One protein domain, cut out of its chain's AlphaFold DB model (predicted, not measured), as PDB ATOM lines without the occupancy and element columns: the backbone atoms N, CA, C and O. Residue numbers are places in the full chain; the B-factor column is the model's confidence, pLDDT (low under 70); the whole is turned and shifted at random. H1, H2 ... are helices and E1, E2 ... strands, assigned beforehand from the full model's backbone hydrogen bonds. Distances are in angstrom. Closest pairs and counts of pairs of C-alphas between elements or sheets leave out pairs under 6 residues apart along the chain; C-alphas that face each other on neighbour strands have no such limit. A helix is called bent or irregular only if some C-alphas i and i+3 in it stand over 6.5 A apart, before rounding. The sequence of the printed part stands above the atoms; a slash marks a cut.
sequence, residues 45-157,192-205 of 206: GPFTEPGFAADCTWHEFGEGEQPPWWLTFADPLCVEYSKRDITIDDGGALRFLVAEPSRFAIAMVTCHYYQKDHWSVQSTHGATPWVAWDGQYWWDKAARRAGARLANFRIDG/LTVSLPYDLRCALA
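Overview. This is residues 45 to 157 and 192 to 205 of the 206 residues of an uncharacterized protein of Streptomyces sp. Tue6028 (UniProt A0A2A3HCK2). A twisted sheet of four long strands side by side, E2 to E5, has short strands E1 and E6 at its edges, and one long helix, H3, covers part of one face by running along E2 and E3. Short H1 is near the strand ends on the opposite face, while H2 touches one end of H3 and H4 lies far out. The printed part has 127 residues with four named helices and six named strands, in the order H1 E1 H2 E2 H3 E3 E4 E5 E6 H4; the mixed sheet runs E1 E2 E3 E4 E5 E6. The class is mixed, helices and strands; the whole is compact, with a radius of gyration of the C-alphas of 15.6 A and spans of 48 by 33 by 24 A.

Along the chain. H1, residues 51 to 55, begins at C-alpha (-64.396, 46.863, 17.632) and is irregular, with C-alphas 51 and 54 7.3 A apart. E1 is residues 58 to 61, H2 69 to 73, and E2 77 to 87, 28.0 A long. H3, residues 92 to 108, is 24.5 A long, only just irregular, with C-alphas 98 and 101 6.8 A apart, and has a kink of 33 degrees near residue 99. E3 is residues 112 to 122, 32.0 A, E4 131 to 140, 28.5 A, and E5 145 to 155, 29.1 A. E6 is residues 192 to 195, and H4, residues 200 to 203, ends at C-alpha (-53.684, 54.703, 9.274).

Arrangement. E1 and E2 are parallel, with N 61 and O 80 2.8 A apart. E2 and E3 are parallel, with N 79 and O 114 2.8 A apart. E1, H2, E2 and E2, H3, E3 are strand-helix-strand units, parallel neighbour strands with a helix between, each with a right-handed crossover. E3, E4 and E5 form a meander, each strand the antiparallel neighbour of the one before; N 115 and O 137 are 2.8 A apart, as are N 134 and O 151. E5 and E6 are antiparallel, with N 194 and O 146 2.8 A apart. H3 is on the sheet at a height of 9.3 A, over E2 and E3; its closest C-alphas with E2 are those of Ile 86 and Ala 93, 4.4 A. H2 touches H3 at residues 106 to 107 alone; the closest C-alphas are those of Thr 72 and Ile 106, 5.0 A. O i to N i+4 pairs are within hydrogen-bond range in 11 of 13 for H3 and 0 of 1 for H1 and H2, whose i+3 counts are 1 of 2 and 2 of 2; H4 is too short for such a pair.

Size, cuts and confidence. The C-alphas farthest apart are those of Ala 127 and Leu 204, 48.6 A. Residues 158 to 191 are not printed, and C-alphas 157 and 192 are 23.3 A apart across the cut. Of the links that are printed whole, none is long. Mean pLDDT of the printed part is 92.7, and no printed residue is under 70.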
ATOM      1  N   GLY A  45     -74.065  48.538   5.376       94.19
ATOM      2  CA  GLY A  45     -74.500  47.313   6.034       94.19
ATOM      3  C   GLY A  45     -75.254  47.593   7.331       94.19
ATOM      4  O   GLY A  45     -75.408  48.759   7.708       94.19
ATOM      5  N   PRO A  46     -75.708  46.537   8.026       95.88
ATOM      6  CA  PRO A  46     -76.370  46.659   9.320       95.88
ATOM      7  C   PRO A  46     -75.493  47.406  10.332       95.88
ATOM      8  O   PRO A  46     -74.257  47.421  10.233       95.88
ATOM      9  N   PHE A  47     -76.122  48.035  11.324       97.19
ATOM     10  CA  PHE A  47     -75.370  48.615  12.435       97.19
ATOM     11  C   PHE A  47     -74.582  47.526  13.164       97.19
ATOM     12  O   PHE A  47     -75.107  46.469  13.504       97.19
ATOM     13  N   THR A  48     -73.315  47.815  13.431       96.38
ATOM     14  CA  THR A  48     -72.454  46.996  14.285       96.38
ATOM     15  C   THR A  48     -71.763  47.912  15.279       96.38
ATOM     16  O   THR A  48     -71.499  49.067  14.957       96.38
ATOM     17  N   GLU A  49     -71.494  47.421  16.483       96.38
ATOM     18  CA  GLU A  49     -70.661  48.142  17.449       96.38
ATOM     19  C   GLU A  49     -69.224  48.280  16.912       96.38
ATOM     20  O   GLU A  49     -68.749  47.373  16.212       96.38
ATOM     21  N   PRO A  50     -68.506  49.375  17.227       96.12
ATOM     22  CA  PRO A  50     -67.101  49.479  16.871       96.12
ATOM     23  C   PRO A  50     -66.291  48.428  17.634       96.12
ATOM     24  O   PRO A  50     -66.571  48.130  18.795       96.12
ATOM     25  N   GLY A  51     -65.239  47.893  17.008       95.00
ATOM     26  CA  GLY A  51     -64.396  46.863  17.632       95.00
ATOM     27  C   GLY A  51     -63.747  47.320  18.943       95.00
ATOM     28  O   GLY A  51     -63.592  46.518  19.857       95.00
ATOM     29  N   PHE A  52     -63.445  48.617  19.061       95.00
ATOM     30  CA  PHE A  52     -62.858  49.227  20.256       95.00
ATOM     31  C   PHE A  52     -63.876  49.529  21.374       95.00
ATOM     32  O   PHE A  52     -63.483  50.017  22.431       95.00
ATOM     33  N   ALA A  53     -65.178  49.265  21.184       95.56
ATOM     34  CA  ALA A  53     -66.215  49.606  22.167       95.56
ATOM     35  C   ALA A  53     -65.970  48.990  23.555       95.56
ATOM     36  O   ALA A  53     -66.322  49.592  24.568       95.56
ATOM     37  N   ALA A  54     -65.375  47.793  23.604       93.12
ATOM     38  CA  ALA A  54     -65.091  47.083  24.850       93.12
ATOM     39  C   ALA A  54     -64.028  47.779  25.718       93.12
ATOM     40  O   ALA A  54     -64.041  47.614  26.936       93.12
ATOM     41  N   ASP A  55     -63.158  48.583  25.103       92.56
ATOM     42  CA  ASP A  55     -62.053  49.282  25.765       92.56
ATOM     43  C   ASP A  55     -62.394  50.755  26.074       92.56
ATOM     44  O   ASP A  55     -61.548  51.523  26.537       92.56
ATOM     45  N   CYS A  56     -63.641  51.170  25.824       95.00
ATOM     46  CA  CYS A  56     -64.085  52.543  26.038       95.00
ATOM     47  C   CYS A  56     -64.015  52.958  27.513       95.00
ATOM     48  O   CYS A  56     -64.691  52.394  28.375       95.00
ATOM     49  N   THR A  57     -63.300  54.053  27.773       96.38
ATOM     50  CA  THR A  57     -63.485  54.855  28.988       96.38
ATOM     51  C   THR A  57     -64.501  55.951  28.684       96.38
ATOM     52  O   THR A  57     -64.229  56.833  27.873       96.38
ATOM     53  N   TRP A  58     -65.684  55.875  29.294       97.06
ATOM     54  CA  TRP A  58     -66.779  56.805  29.014       97.06
ATOM     55  C   TRP A  58     -66.607  58.138  29.744       97.06
ATOM     56  O   TRP A  58     -66.341  58.181  30.946       97.06
ATOM     57  N   HIS A  59     -66.800  59.227  29.002       97.19
ATOM     58  CA  HIS A  59     -66.911  60.581  29.528       97.19
ATOM     59  C   HIS A  59     -68.363  61.047  29.419       97.19
ATOM     60  O   HIS A  59     -68.864  61.292  28.321       97.19
ATOM     61  N   GLU A  60     -69.035  61.153  30.558       97.38
ATOM     62  CA  GLU A  60     -70.434  61.569  30.638       97.38
ATOM     63  C   GLU A  60     -70.540  63.093  30.756       97.38
ATOM     64  O   GLU A  60     -69.793  63.725  31.506       97.38
ATOM     65  N   PHE A  61     -71.483  63.675  30.019       96.00
ATOM     66  CA  PHE A  61     -71.737  65.109  29.973       96.00
ATOM     67  C   PHE A  61     -73.231  65.393  30.092       96.00
ATOM     68  O   PHE A  61     -74.053  64.888  29.320       96.00
ATOM     69  N   GLY A  62     -73.571  66.266  31.033       93.62
ATOM     70  CA  GLY A  62     -74.929  66.733  31.268       93.62
ATOM     71  C   GLY A  62     -75.464  67.706  30.208       93.62
ATOM     72  O   GLY A  62     -74.824  68.044  29.203       93.62
ATOM     73  N   GLU A  63     -76.676  68.194  30.466       89.69
ATOM     74  CA  GLU A  63     -77.383  69.145  29.604       89.69
ATOM     75  C   GLU A  63     -76.577  70.440  29.425       89.69
ATOM     76  O   GLU A  63     -76.265  71.145  30.386       89.69
ATOM     77  N   GLY A  64     -76.240  70.779  28.177       86.56
ATOM     78  CA  GLY A  64     -75.454  71.977  27.858       86.56
ATOM     79  C   GLY A  64     -73.987  71.945  28.309       86.56
ATOM     80  O   GLY A  64     -73.287  72.945  28.149       86.56
ATOM     81  N   GLU A  65     -73.493  70.826  28.845       93.12
ATOM     82  CA  GLU A  65     -72.089  70.714  29.235       93.12
ATOM     83  C   GLU A  65     -71.176  70.617  28.015       93.12
ATOM     84  O   GLU A  65     -71.449  69.900  27.042       93.12
ATOM     85  N   GLN A  66     -70.070  71.355  28.084       92.38
ATOM     86  CA  GLN A  66     -69.040  71.352  27.062       92.38
ATOM     87  C   GLN A  66     -67.911  70.423  27.482       92.38
ATOM     88  O   GLN A  66     -67.417  70.539  28.608       92.38
ATOM     89  N   PRO A  67     -67.455  69.544  26.585       92.88
ATOM     90  CA  PRO A  67     -66.327  68.703  26.900       92.88
ATOM     91  C   PRO A  67     -65.052  69.551  26.999       92.88
ATOM     92  O   PRO A  67     -64.861  70.493  26.218       92.88
ATOM     93  N   PRO A  68     -64.155  69.246  27.946       93.38
ATOM     94  CA  PRO A  68     -62.898  69.961  28.047       93.38
ATOM     95  C   PRO A  68     -62.014  69.691  26.823       93.38
ATOM     96  O   PRO A  68     -61.937  68.577  26.309       93.38
ATOM     97  N   TRP A  69     -61.289  70.719  26.380       90.88
ATOM     98  CA  TRP A  69     -60.520  70.686  25.130       90.88
ATOM     99  C   TRP A  69     -59.439  69.592  25.078       90.88
ATOM    100  O   TRP A  69     -59.096  69.123  23.995       90.88
ATOM    101  N   TRP A  70     -58.900  69.162  26.223       91.81
ATOM    102  CA  TRP A  70     -57.854  68.136  26.281       91.81
ATOM    103  C   TRP A  70     -58.349  66.746  25.854       91.81
ATOM    104  O   TRP A  70     -57.532  65.893  25.519       91.81
ATOM    105  N   LEU A  71     -59.667  66.516  25.787       93.88
ATOM    106  CA  LEU A  71     -60.232  65.271  25.253       93.88
ATOM    107  C   LEU A  71     -59.974  65.075  23.757       93.88
ATOM    108  O   LEU A  71     -60.112  63.966  23.259       93.88
ATOM    109  N   THR A  72     -59.521  66.113  23.051       89.81
ATOM    110  CA  THR A  72     -59.005  65.992  21.675       89.81
ATOM    111  C   THR A  72     -57.817  65.032  21.547       89.81
ATOM    112  O   THR A  72     -57.507  64.611  20.434       89.81
ATOM    113  N   PHE A  73     -57.159  64.685  22.658       91.12
ATOM    114  CA  PHE A  73     -56.043  63.737  22.705       91.12
ATOM    115  C   PHE A  73     -56.440  62.331  23.178       91.12
ATOM    116  O   PHE A  73     -55.570  61.466  23.258       91.12
ATOM    117  N   ALA A  74     -57.710  62.095  23.516       93.00
ATOM    118  CA  ALA A  74     -58.192  60.758  23.841       93.00
ATOM    119  C   ALA A  74     -58.444  59.963  22.550       93.00
ATOM    120  O   ALA A  74     -59.086  60.463  21.626       93.00
ATOM    121  N   ASP A  75     -57.941  58.730  22.494       92.00
ATOM    122  CA  ASP A  75     -58.178  57.793  21.394       92.00
ATOM    123  C   ASP A  75     -58.170  56.351  21.956       92.00
ATOM    124  O   ASP A  75     -57.122  55.903  22.427       92.00
ATOM    125  N   PRO A  76     -59.310  55.634  21.981       95.25
ATOM    126  CA  PRO A  76     -60.629  56.091  21.553       95.25
ATOM    127  C   PRO A  76     -61.218  57.161  22.480       95.25
ATOM    128  O   PRO A  76     -61.088  57.098  23.702       95.25
ATOM    129  N   LEU A  77     -61.914  58.133  21.891       97.06
ATOM    130  CA  LEU A  77     -62.753  59.071  22.633       97.06
ATOM    131  C   LEU A  77     -64.176  58.509  22.717       97.06
ATOM    132  O   LEU A  77     -64.886  58.481  21.710       97.06
ATOM    133  N   CYS A  78     -64.599  58.102  23.914       97.88
ATOM    134  CA  CYS A  78     -65.952  57.604  24.158       97.88
ATOM    135  C   CYS A  78     -66.728  58.577  25.053       97.88
ATOM    136  O   CYS A  78     -66.289  58.902  26.156       97.88
ATOM    137  N   VAL A  79     -67.863  59.080  24.575       97.81
ATOM    138  CA  VAL A  79     -68.619  60.157  25.229       97.81
ATOM    139  C   VAL A  79     -70.101  59.838  25.304       97.81
ATOM    140  O   VAL A  79     -70.681  59.307  24.359       97.81
ATOM    141  N   GLU A  80     -70.729  60.215  26.409       97.88
ATOM    142  CA  GLU A  80     -72.174  60.118  26.589       97.88
ATOM    143  C   GLU A  80     -72.749  61.508  26.862       97.88
ATOM    144  O   GLU A  80     -72.311  62.192  27.785       97.88
ATOM    145  N   TYR A  81     -73.702  61.953  26.041       96.50
ATOM    146  CA  TYR A  81     -74.324  63.272  26.176       96.50
ATOM    147  C   TYR A  81     -75.798  63.166  26.560       96.50
ATOM    148  O   TYR A  81     -76.615  62.624  25.810       96.50
ATOM    149  N   SER A  82     -76.173  63.818  27.660       94.44
ATOM    150  CA  SER A  82     -77.571  64.161  27.913       94.44
ATOM    151  C   SER A  82     -77.961  65.371  27.057       94.44
ATOM    152  O   SER A  82     -77.333  66.434  27.126       94.44
ATOM    153  N   LYS A  83     -78.960  65.180  26.190       90.69
ATOM    154  CA  LYS A  83     -79.552  66.197  25.304       90.69
ATOM    155  C   LYS A  83     -81.083  66.146  25.396       90.69
ATOM    156  O   LYS A  83     -81.790  66.245  24.389       90.69
ATOM    157  N   ARG A  84     -81.599  65.894  26.601       90.38
ATOM    158  CA  ARG A  84     -83.032  65.720  26.871       90.38
ATOM    159  C   ARG A  84     -83.728  67.044  27.167       90.38
ATOM    160  O   ARG A  84     -84.953  67.097  27.159       90.38
ATOM    161  N   ASP A  85     -82.964  68.096  27.428       85.06
ATOM    162  CA  ASP A  85     -83.474  69.400  27.835       85.06
ATOM    163  C   ASP A  85     -83.331  70.415  26.694       85.06
ATOM    164  O   ASP A  85     -82.741  71.481  26.845       85.06
ATOM    165  N   ILE A  86     -83.822  70.063  25.499       83.12
ATOM    166  CA  ILE A  86     -83.907  70.985  24.356       83.12
ATOM    167  C   ILE A  86     -85.311  71.595  24.355       83.12
ATOM    168  O   ILE A  86     -86.187  71.260  23.554       83.12
ATOM    169  N   THR A  87     -85.516  72.469  25.329       85.94
ATOM    170  CA  THR A  87     -86.763  73.163  25.653       85.94
ATOM    171  C   THR A  87     -86.716  74.625  25.213       85.94
ATOM    172  O   THR A  87     -85.653  75.255  25.170       85.94
ATOM    173  N   ILE A  88     -87.877  75.190  24.870       81.75
ATOM    174  CA  ILE A  88     -87.991  76.605  24.471       81.75
ATOM    175  C   ILE A  88     -88.165  77.514  25.696       81.75
ATOM    176  O   ILE A  88     -87.714  78.658  25.687       81.75
ATOM    177  N   ASP A  89     -88.817  77.023  26.746       81.94
ATOM    178  CA  ASP A  89     -89.281  77.805  27.894       81.94
ATOM    179  C   ASP A  89     -88.226  78.049  28.983       81.94
ATOM    180  O   ASP A  89     -88.289  79.081  29.649       81.94
ATOM    181  N   ASP A  90     -87.248  77.156  29.148       79.19
ATOM    182  CA  ASP A  90     -86.198  77.277  30.178       79.19
ATOM    183  C   ASP A  90     -84.800  77.636  29.625       79.19
ATOM    184  O   ASP A  90     -83.815  77.718  30.365       79.19
ATOM    185  N   GLY A  91     -84.696  77.869  28.312       79.75
ATOM    186  CA  GLY A  91     -83.426  78.161  27.642       79.75
ATOM    187  C   GLY A  91     -82.551  76.931  27.365       79.75
ATOM    188  O   GLY A  91     -81.393  77.089  26.964       79.75
ATOM    189  N   GLY A  92     -83.074  75.717  27.534       81.25
ATOM    190  CA  GLY A  92     -82.421  74.458  27.194       81.25
ATOM    191  C   GLY A  92     -81.937  74.388  25.747       81.25
ATOM    192  O   GLY A  92     -80.770  74.074  25.496       81.25
ATOM    193  N   ALA A  93     -82.753  74.849  24.794       83.00
ATOM    194  CA  ALA A  93     -82.345  74.970  23.395       83.00
ATOM    195  C   ALA A  93     -81.110  75.875  23.200       83.00
ATOM    196  O   ALA A  93     -80.233  75.563  22.396       83.00
ATOM    197  N   LEU A  94     -80.991  76.972  23.958       84.38
ATOM    198  CA  LEU A  94     -79.824  77.856  23.884       84.38
ATOM    199  C   LEU A  94     -78.576  77.190  24.479       84.38
ATOM    200  O   LEU A  94     -77.515  77.229  23.857       84.38
ATOM    201  N   ARG A  95     -78.695  76.559  25.657       85.81
ATOM    202  CA  ARG A  95     -77.593  75.811  26.294       85.81
ATOM    203  C   ARG A  95     -77.056  74.722  25.367       85.81
ATOM    204  O   ARG A  95     -75.846  74.590  25.202       85.81
ATOM    205  N   PHE A  96     -77.961  73.999  24.715       85.56
ATOM    206  CA  PHE A  96     -77.645  73.012  23.695       85.56
ATOM    207  C   PHE A  96     -76.859  73.624  22.521       85.56
ATOM    208  O   PHE A  96     -75.743  73.180  22.250       85.56
ATOM    209  N   LEU A  97     -77.377  74.685  21.886       86.31
ATOM    210  CA  LEU A  97     -76.737  75.324  20.725       86.31
ATOM    211  C   LEU A  97     -75.344  75.886  21.040       86.31
ATOM    212  O   LEU A  97     -74.477  75.911  20.170       86.31
ATOM    213  N   VAL A  98     -75.116  76.333  22.275       87.69
ATOM    214  CA  VAL A  98     -73.802  76.811  22.727       87.69
ATOM    215  C   VAL A  98     -72.822  75.653  22.948       87.69
ATOM    216  O   VAL A  98     -71.624  75.825  22.727       87.69
ATOM    217  N   ALA A  99     -73.301  74.478  23.361       86.12
ATOM    218  CA  ALA A  99     -72.454  73.324  23.648       86.12
ATOM    219  C   ALA A  99     -72.111  72.479  22.411       86.12
ATOM    220  O   ALA A  99     -71.033  71.894  22.339       86.12
ATOM    221  N   GLU A 100     -73.003  72.404  21.422       88.00
ATOM    222  CA  GLU A 100     -72.807  71.561  20.236       88.00
ATOM    223  C   GLU A 100     -71.507  71.819  19.453       88.00
ATOM    224  O   GLU A 100     -70.852  70.839  19.084       88.00
ATOM    225  N   PRO A 101     -71.063  73.074  19.227       88.75
ATOM    226  CA  PRO A 101     -69.847  73.326  18.459       88.75
ATOM    227  C   PRO A 101     -68.597  72.693  19.077       88.75
ATOM    228  O   PRO A 101     -67.769  72.152  18.347       88.75
ATOM    229  N   SER A 102     -68.454  72.722  20.408       87.94
ATOM    230  CA  SER A 102     -67.297  72.117  21.080       87.94
ATOM    231  C   SER A 102     -67.375  70.591  21.083       87.94
ATOM    232  O   SER A 102     -66.367  69.940  20.804       87.94
ATOM    233  N   ARG A 103     -68.570  70.017  21.287       91.88
ATOM    234  CA  ARG A 103     -68.820  68.566  21.173       91.88
ATOM    235  C   ARG A 103     -68.429  68.035  19.792       91.88
ATOM    236  O   ARG A 103     -67.737  67.026  19.688       91.88
ATOM    237  N   PHE A 104     -68.800  68.755  18.734       90.62
ATOM    238  CA  PHE A 104     -68.431  68.403  17.366       90.62
ATOM    239  C   PHE A 104     -66.927  68.568  17.102       90.62
ATOM    240  O   PHE A 104     -66.295  67.681  16.525       90.62
ATOM    241  N   ALA A 105     -66.335  69.677  17.558       90.31
ATOM    242  CA  ALA A 105     -64.924  69.979  17.328       90.31
ATOM    243  C   ALA A 105     -63.987  68.910  17.909       90.31
ATOM    244  O   ALA A 105     -63.043  68.500  17.230       90.31
ATOM    245  N   ILE A 106     -64.251  68.430  19.133       92.50
ATOM    246  CA  ILE A 106     -63.406  67.393  19.736       92.50
ATOM    247  C   ILE A 106     -63.536  66.049  19.029       92.50
ATOM    248  O   ILE A 106     -62.562  65.311  18.933       92.50
ATOM    249  N   ALA A 107     -64.716  65.748  18.491       92.38
ATOM    250  CA  ALA A 107     -64.955  64.481  17.837       92.38
ATOM    251  C   ALA A 107     -64.165  64.414  16.519       92.38
ATOM    252  O   ALA A 107     -63.401  63.475  16.296       92.38
ATOM    253  N   MET A 108     -64.253  65.443  15.670       89.12
ATOM    254  CA  MET A 108     -63.669  65.427  14.319       89.12
ATOM    255  C   MET A 108     -62.171  65.096  14.259       89.12
ATOM    256  O   MET A 108     -61.715  64.516  13.267       89.12
ATOM    257  N   VAL A 109     -61.407  65.456  15.293       90.12
ATOM    258  CA  VAL A 109     -59.947  65.284  15.329       90.12
ATOM    259  C   VAL A 109     -59.499  63.890  15.772       90.12
ATOM    260  O   VAL A 109     -58.328  63.553  15.616       90.12
ATOM    261  N   THR A 110     -60.397  63.038  16.254       93.06
ATOM    262  CA  THR A 110     -60.068  61.674  16.706       93.06
ATOM    263  C   THR A 110     -59.941  60.693  15.541       93.06
ATOM    264  O   THR A 110     -60.384  60.982  14.416       93.06
ATOM    265  N   CYS A 111     -59.311  59.546  15.794       95.31
ATOM    266  CA  CYS A 111     -59.288  58.420  14.860       95.31
ATOM    267  C   CYS A 111     -60.345  57.374  15.218       95.31
ATOM    268  O   CYS A 111     -60.995  56.849  14.311       95.31
ATOM    269  N   HIS A 112     -60.588  57.188  16.513       96.50
ATOM    270  CA  HIS A 112     -61.610  56.325  17.077       96.50
ATOM    271  C   HIS A 112     -62.524  57.159  17.979       96.50
ATOM    272  O   HIS A 112     -62.086  57.777  18.952       96.50
ATOM    273  N   TYR A 113     -63.808  57.199  17.642       97.56
ATOM    274  CA  TYR A 113     -64.807  57.946  18.401       97.56
ATOM    275  C   TYR A 113     -66.049  57.117  18.591       97.56
ATOM    276  O   TYR A 113     -66.522  56.498  17.636       97.56
ATOM    277  N   TYR A 114     -66.616  57.183  19.786       98.25
ATOM    278  CA  TYR A 114     -67.918  56.615  20.060       98.25
ATOM    279  C   TYR A 114     -68.741  57.554  20.938       98.25
ATOM    280  O   TYR A 114     -68.413  57.826  22.085       98.25
ATOM    281  N   GLN A 115     -69.842  58.044  20.388       97.62
ATOM    282  CA  GLN A 115     -70.851  58.810  21.087       97.62
ATOM    283  C   GLN A 115     -72.104  57.989  21.343       97.62
ATOM    284  O   GLN A 115     -72.660  57.377  20.428       97.62
ATOM    285  N   LYS A 116     -72.594  58.099  22.573       97.94
ATOM    286  CA  LYS A 116     -73.984  57.844  22.936       97.94
ATOM    287  C   LYS A 116     -74.644  59.166  23.278       97.94
ATOM    288  O   LYS A 116     -74.022  60.035  23.888       97.94
ATOM    289  N   ASP A 117     -75.880  59.362  22.860       95.44
ATOM    290  CA  ASP A 117     -76.634  60.527  23.292       95.44
ATOM    291  C   ASP A 117     -78.114  60.238  23.497       95.44
ATOM    292  O   ASP A 117     -78.676  59.272  22.985       95.44
ATOM    293  N   HIS A 118     -78.732  61.097  24.300       96.38
ATOM    294  CA  HIS A 118     -80.132  60.992  24.670       96.38
ATOM    295  C   HIS A 118     -80.857  62.268  24.284       96.38
ATOM    296  O   HIS A 118     -80.716  63.281  24.966       96.38
ATOM    297  N   TRP A 119     -81.636  62.227  23.212       94.25
ATOM    298  CA  TRP A 119     -82.285  63.395  22.634       94.25
ATOM    299  C   TRP A 119     -83.744  63.527  23.036       94.25
ATOM    300  O   TRP A 119     -84.518  62.567  22.995       94.25
ATOM    301  N   SER A 120     -84.137  64.758  23.342       94.25
ATOM    302  CA  SER A 120     -85.534  65.159  23.439       94.25
ATOM    303  C   SER A 120     -85.677  66.640  23.119       94.25
ATOM    304  O   SER A 120     -85.039  67.477  23.753       94.25
ATOM    305  N   VAL A 121     -86.524  66.956  22.139       92.50
ATOM    306  CA  VAL A 121     -86.940  68.324  21.819       92.50
ATOM    307  C   VAL A 121     -88.404  68.472  22.186       92.50
ATOM    308  O   VAL A 121     -89.256  67.710  21.721       92.50
ATOM    309  N   GLN A 122     -88.704  69.457  23.022       92.25
ATOM    310  CA  GLN A 122     -90.025  69.611  23.618       92.25
ATOM    311  C   GLN A 122     -90.350  71.084  23.864       92.25
ATOM    312  O   GLN A 122     -89.460  71.920  23.998       92.25
ATOM    313  N   SER A 123     -91.639  71.422  23.918       88.50
ATOM    314  CA  SER A 123     -92.066  72.807  24.149       88.50
ATOM    315  C   SER A 123     -91.654  73.316  25.523       88.50
ATOM    316  O   SER A 123     -91.163  74.435  25.647       88.50
ATOM    317  N   THR A 124     -91.892  72.483  26.537       87.81
ATOM    318  CA  THR A 124     -91.699  72.795  27.950       87.81
ATOM    319  C   THR A 124     -91.121  71.604  28.691       87.81
ATOM    320  O   THR A 124     -91.284  70.456  28.257       87.81
ATOM    321  N   HIS A 125     -90.486  71.844  29.835       82.94
ATOM    322  CA  HIS A 125     -89.985  70.756  30.670       82.94
ATOM    323  C   HIS A 125     -91.122  69.784  31.062       82.94
ATOM    324  O   HIS A 125     -92.222  70.196  31.435       82.94
ATOM    325  N   GLY A 126     -90.881  68.478  30.921       83.62
ATOM    326  CA  GLY A 126     -91.866  67.416  31.177       83.62
ATOM    327  C   GLY A 126     -92.976  67.221  30.128       83.62
ATOM    328  O   GLY A 126     -93.770  66.294  30.279       83.62
ATOM    329  N   ALA A 127     -93.052  68.039  29.069       88.12
ATOM    330  CA  ALA A 127     -93.991  67.805  27.969       88.12
ATOM    331  C   ALA A 127     -93.636  66.538  27.172       88.12
ATOM    332  O   ALA A 127     -92.481  66.108  27.146       88.12
ATOM    333  N   THR A 128     -94.625  65.969  26.473       91.38
ATOM    334  CA  THR A 128     -94.347  64.961  25.444       91.38
ATOM    335  C   THR A 128     -93.392  65.564  24.413       91.38
ATOM    336  O   THR A 128     -93.714  66.614  23.850       91.38
ATOM    337  N   PRO A 129     -92.241  64.927  24.146       94.00
ATOM    338  CA  PRO A 129     -91.314  65.434  23.150       94.00
ATOM    339  C   PRO A 129     -91.915  65.387  21.751       94.00
ATOM    340  O   PRO A 129     -92.500  64.370  21.365       94.00
ATOM    341  N   TRP A 130     -91.715  66.456  20.981       94.62
ATOM    342  CA  TRP A 130     -92.023  66.470  19.550       94.62
ATOM    343  C   TRP A 130     -91.154  65.466  18.811       94.62
ATOM    344  O   TRP A 130     -91.623  64.776  17.914       94.62
ATOM    345  N   VAL A 131     -89.886  65.371  19.211       95.50
ATOM    346  CA  VAL A 131     -88.948  64.380  18.700       95.50
ATOM    347  C   VAL A 131     -88.005  63.932  19.811       95.50
ATOM    348  O   VAL A 131     -87.540  64.751  20.604       95.50
ATOM    349  N   ALA A 132     -87.740  62.633  19.897       96.88
ATOM    350  CA  ALA A 132     -86.813  62.063  20.872       96.88
ATOM    351  C   ALA A 132     -86.231  60.742  20.365       96.88
ATOM    352  O   ALA A 132     -86.910  60.022  19.637       96.88
ATOM    353  N   TRP A 133     -84.990  60.434  20.740       97.62
ATOM    354  CA  TRP A 133     -84.312  59.169  20.438       97.62
ATOM    355  C   TRP A 133     -83.090  58.978  21.338       97.62
ATOM    356  O   TRP A 133     -82.600  59.932  21.938       97.62
ATOM    357  N   ASP A 134     -82.572  57.757  21.381       98.00
ATOM    358  CA  ASP A 134     -81.238  57.451  21.890       98.00
ATOM    359  C   ASP A 134     -80.320  57.164  20.693       98.00
ATOM    360  O   ASP A 134     -80.604  56.282  19.874       98.00
ATOM    361  N   GLY A 135     -79.261  57.954  20.535       97.56
ATOM    362  CA  GLY A 135     -78.340  57.867  19.410       97.56
ATOM    363  C   GLY A 135     -77.054  57.139  19.776       97.56
ATOM    364  O   GLY A 135     -76.524  57.274  20.878       97.56
ATOM    365  N   GLN A 136     -76.539  56.359  18.830       98.12
ATOM    366  CA  GLN A 136     -75.221  55.735  18.893       98.12
ATOM    367  C   GLN A 136     -74.486  56.058  17.599       98.12
ATOM    368  O   GLN A 136     -74.932  55.670  16.519       98.12
ATOM    369  N   TYR A 137     -73.371  56.774  17.702       97.69
ATOM    370  CA  TYR A 137     -72.597  57.236  16.553       97.69
ATOM    371  C   TYR A 137     -71.129  56.945  16.784       97.69
ATOM    372  O   TYR A 137     -70.574  57.333  17.809       97.69
ATOM    373  N   TRP A 138     -70.480  56.298  15.831       98.31
ATOM    374  CA  TRP A 138     -69.068  55.984  15.963       98.31
ATOM    375  C   TRP A 138     -68.347  56.051  14.628       98.31
ATOM    376  O   TRP A 138     -68.945  55.895  13.562       98.31
ATOM    377  N   TRP A 139     -67.037  56.248  14.695       97.69
ATOM    378  CA  TRP A 139     -66.136  55.960  13.589       97.69
ATOM    379  C   TRP A 139     -64.857  55.312  14.086       97.69
ATOM    380  O   TRP A 139     -64.349  55.612  15.162       97.69
ATOM    381  N   ASP A 140     -64.340  54.452  13.226       96.25
ATOM    382  CA  ASP A 140     -63.005  53.897  13.250       96.25
ATOM    383  C   ASP A 140     -62.363  54.259  11.907       96.25
ATOM    384  O   ASP A 140     -62.615  53.629  10.872       96.25
ATOM    385  N   LYS A 141     -61.584  55.341  11.887       95.25
ATOM    386  CA  LYS A 141     -60.946  55.818  10.653       95.25
ATOM    387  C   LYS A 141     -59.785  54.918  10.221       95.25
ATOM    388  O   LYS A 141     -59.481  54.892   9.029       95.25
ATOM    389  N   ALA A 142     -59.176  54.168  11.143       93.31
ATOM    390  CA  ALA A 142     -58.119  53.207  10.831       93.31
ATOM    391  C   ALA A 142     -58.698  51.970  10.123       93.31
ATOM    392  O   ALA A 142     -58.216  51.579   9.059       93.31
ATOM    393  N   ALA A 143     -59.805  51.425  10.637       93.00
ATOM    394  CA  ALA A 143     -60.565  50.347  10.004       93.00
ATOM    395  C   ALA A 143     -61.478  50.827   8.862       93.00
ATOM    396  O   ALA A 143     -62.102  50.007   8.190       93.00
ATOM    397  N   ARG A 144     -61.552  52.144   8.629       95.06
ATOM    398  CA  ARG A 144     -62.361  52.801   7.592       95.06
ATOM    399  C   ARG A 144     -63.853  52.493   7.700       95.06
ATOM    400  O   ARG A 144     -64.501  52.195   6.697       95.06
ATOM    401  N   ARG A 145     -64.419  52.578   8.902       96.44
ATOM    402  CA  ARG A 145     -65.845  52.321   9.143       96.44
ATOM    403  C   ARG A 145     -66.464  53.393  10.026       96.44
ATOM    404  O   ARG A 145     -65.798  53.952  10.890       96.44
ATOM    405  N   ALA A 146     -67.743  53.661   9.819       97.50
ATOM    406  CA  ALA A 146     -68.552  54.475  10.717       97.50
ATOM    407  C   ALA A 146     -69.934  53.864  10.875       97.50
ATOM    408  O   ALA A 146     -70.460  53.293   9.924       97.50
ATOM    409  N   GLY A 147     -70.532  54.012  12.049       97.81
ATOM    410  CA  GLY A 147     -71.875  53.532  12.326       97.81
ATOM    411  C   GLY A 147     -72.748  54.614  12.931       97.81
ATOM    412  O   GLY A 147     -72.276  55.495  13.650       97.81
ATOM    413  N   ALA A 148     -74.036  54.527  12.627       97.94
ATOM    414  CA  ALA A 148     -75.070  55.349  13.228       97.94
ATOM    415  C   ALA A 148     -76.282  54.473  13.530       97.94
ATOM    416  O   ALA A 148     -76.725  53.707  12.671       97.94
ATOM    417  N   ARG A 149     -76.830  54.601  14.735       97.88
ATOM    418  CA  ARG A 149     -78.074  53.957  15.148       97.88
ATOM    419  C   ARG A 149     -78.923  54.927  15.946       97.88
ATOM    420  O   ARG A 149     -78.425  55.626  16.820       97.88
ATOM    421  N   LEU A 150     -80.208  54.925  15.635       97.56
ATOM    422  CA  LEU A 150     -81.269  55.511  16.430       97.56
ATOM    423  C   LEU A 150     -82.025  54.358  17.086       97.56
ATOM    424  O   LEU A 150     -82.399  53.396  16.413       97.56
ATOM    425  N   ALA A 151     -82.236  54.458  18.388       97.69
ATOM    426  CA  ALA A 151     -83.135  53.606  19.146       97.69
ATOM    427  C   ALA A 151     -84.194  54.477  19.824       97.69
ATOM    428  O   ALA A 151     -83.956  55.655  20.092       97.69
ATOM    429  N   ASN A 152     -85.368  53.905  20.098       97.12
ATOM    430  CA  ASN A 152     -86.484  54.624  20.719       97.12
ATOM    431  C   ASN A 152     -86.858  55.926  19.978       97.12
ATOM    432  O   ASN A 152     -87.339  56.876  20.604       97.12
ATOM    433  N   PHE A 153     -86.614  55.994  18.661       97.81
ATOM    434  CA  PHE A 153     -86.911  57.178  17.867       97.81
ATOM    435  C   PHE A 153     -88.418  57.360  17.757       97.81
ATOM    436  O   PHE A 153     -89.146  56.460  17.336       97.81
ATOM    437  N   ARG A 154     -88.882  58.539  18.164       97.50
ATOM    438  CA  ARG A 154     -90.296  58.888  18.203       97.50
ATOM    439  C   ARG A 154     -90.544  60.309  17.738       97.50
ATOM    440  O   ARG A 154     -89.751  61.205  18.033       97.50
ATOM    441  N   ILE A 155     -91.686  60.497  17.086       96.06
ATOM    442  CA  ILE A 155     -92.254  61.799  16.732       96.06
ATOM    443  C   ILE A 155     -93.634  61.892  17.381       96.06
ATOM    444  O   ILE A 155     -94.463  61.001  17.199       96.06
ATOM    445  N   ASP A 156     -93.861  62.924  18.192       95.00
ATOM    446  CA  ASP A 156     -95.090  63.105  18.980       95.00
ATOM    447  C   ASP A 156     -95.505  61.827  19.741       95.00
ATOM    448  O   ASP A 156     -96.665  61.412  19.754       95.00
ATOM    449  N   GLY A 157     -94.521  61.145  20.332       94.06
ATOM    450  CA  GLY A 157     -94.713  59.896  21.075       94.06
ATOM    451  C   GLY A 157     -94.914  58.630  20.231       94.06
ATOM    452  O   GLY A 157     -94.903  57.542  20.805       94.06
ATOM    453  N   LEU A 192     -77.226  51.621  10.725       97.44
ATOM    454  CA  LEU A 192     -76.362  51.249   9.613       97.44
ATOM    455  C   LEU A 192     -74.884  51.439   9.955       97.44
ATOM    456  O   LEU A 192     -74.521  52.244  10.813       97.44
ATOM    457  N   THR A 193     -74.036  50.718   9.229       98.00
ATOM    458  CA  THR A 193     -72.589  50.925   9.165       98.00
ATOM    459  C   THR A 193     -72.200  51.244   7.725       98.00
ATOM    460  O   THR A 193     -72.712  50.620   6.799       98.00
ATOM    461  N   VAL A 194     -71.276  52.180   7.527       96.44
ATOM    462  CA  VAL A 194     -70.735  52.561   6.219       96.44
ATOM    463  C   VAL A 194     -69.220  52.442   6.182       96.44
ATOM    464  O   VAL A 194     -68.547  52.556   7.210       96.44
ATOM    465  N   SER A 195     -68.681  52.274   4.978       96.12
ATOM    466  CA  SER A 195     -67.255  52.452   4.706       96.12
ATOM    467  C   SER A 195     -66.867  53.936   4.693       96.12
ATOM    468  O   SER A 195     -67.591  54.787   4.175       96.12
ATOM    469  N   LEU A 196     -65.682  54.248   5.215       93.81
ATOM    470  CA  LEU A 196     -65.064  55.572   5.164       93.81
ATOM    471  C   LEU A 196     -63.944  55.635   4.104       93.81
ATOM    472  O   LEU A 196     -63.317  54.617   3.764       93.81
ATOM    473  N   PRO A 197     -63.638  56.836   3.576       92.50
ATOM    474  CA  PRO A 197     -62.430  57.037   2.785       92.50
ATOM    475  C   PRO A 197     -61.176  56.761   3.624       92.50
ATOM    476  O   PRO A 197     -61.201  56.802   4.852       92.50
ATOM    477  N   TYR A 198     -60.068  56.475   2.944       92.06
ATOM    478  CA  TYR A 198     -58.776  56.300   3.600       92.06
ATOM    479  C   TYR A 198     -58.320  57.607   4.267       92.06
ATOM    480  O   TYR A 198     -58.295  58.656   3.623       92.06
ATOM    481  N   ASP A 199     -57.919  57.524   5.536       92.00
ATOM    482  CA  ASP A 199     -57.318  58.620   6.296       92.00
ATOM    483  C   ASP A 199     -55.865  58.252   6.626       92.00
ATOM    484  O   ASP A 199     -55.600  57.397   7.471       92.00
ATOM    485  N   LEU A 200     -54.912  58.901   5.947       92.31
ATOM    486  CA  LEU A 200     -53.481  58.632   6.128       92.31
ATOM    487  C   LEU A 200     -53.019  58.894   7.566       92.31
ATOM    488  O   LEU A 200     -52.154  58.184   8.067       92.31
ATOM    489  N   ARG A 201     -53.580  59.904   8.239       93.00
ATOM    490  CA  ARG A 201     -53.182  60.248   9.607       93.00
ATOM    491  C   ARG A 201     -53.574  59.127  10.560       93.00
ATOM    492  O   ARG A 201     -52.756  58.729  11.379       93.00
ATOM    493  N   CYS A 202     -54.794  58.613  10.429       93.44
ATOM    494  CA  CYS A 202     -55.280  57.544  11.297       93.44
ATOM    495  C   CYS A 202     -54.689  56.177  10.951       93.44
ATOM    496  O   CYS A 202     -54.435  55.388  11.851       93.44
ATOM    497  N   ALA A 203     -54.378  55.923   9.679       88.75
ATOM    498  CA  ALA A 203     -53.684  54.703   9.274       88.75
ATOM    499  C   ALA A 203     -52.241  54.614   9.804       88.75
ATOM    500  O   ALA A 203     -51.719  53.515   9.946       88.75
ATOM    501  N   LEU A 204     -51.588  55.753  10.063       85.56
ATOM    502  CA  LEU A 204     -50.224  55.818  10.608       85.56
ATOM    503  C   LEU A 204     -50.176  55.938  12.139       85.56
ATOM    504  O   LEU A 204     -49.089  55.875  12.709       85.56
ATOM    505  N   ALA A 205     -51.319  56.175  12.786       76.50
ATOM    506  CA  ALA A 205     -51.431  56.309  14.238       76.50
ATOM    507  C   ALA A 205     -51.778  54.988  14.949       76.50
ATOM    508  O   ALA A 205     -51.678  54.937  16.173       76.50
TER     509      ALA A 205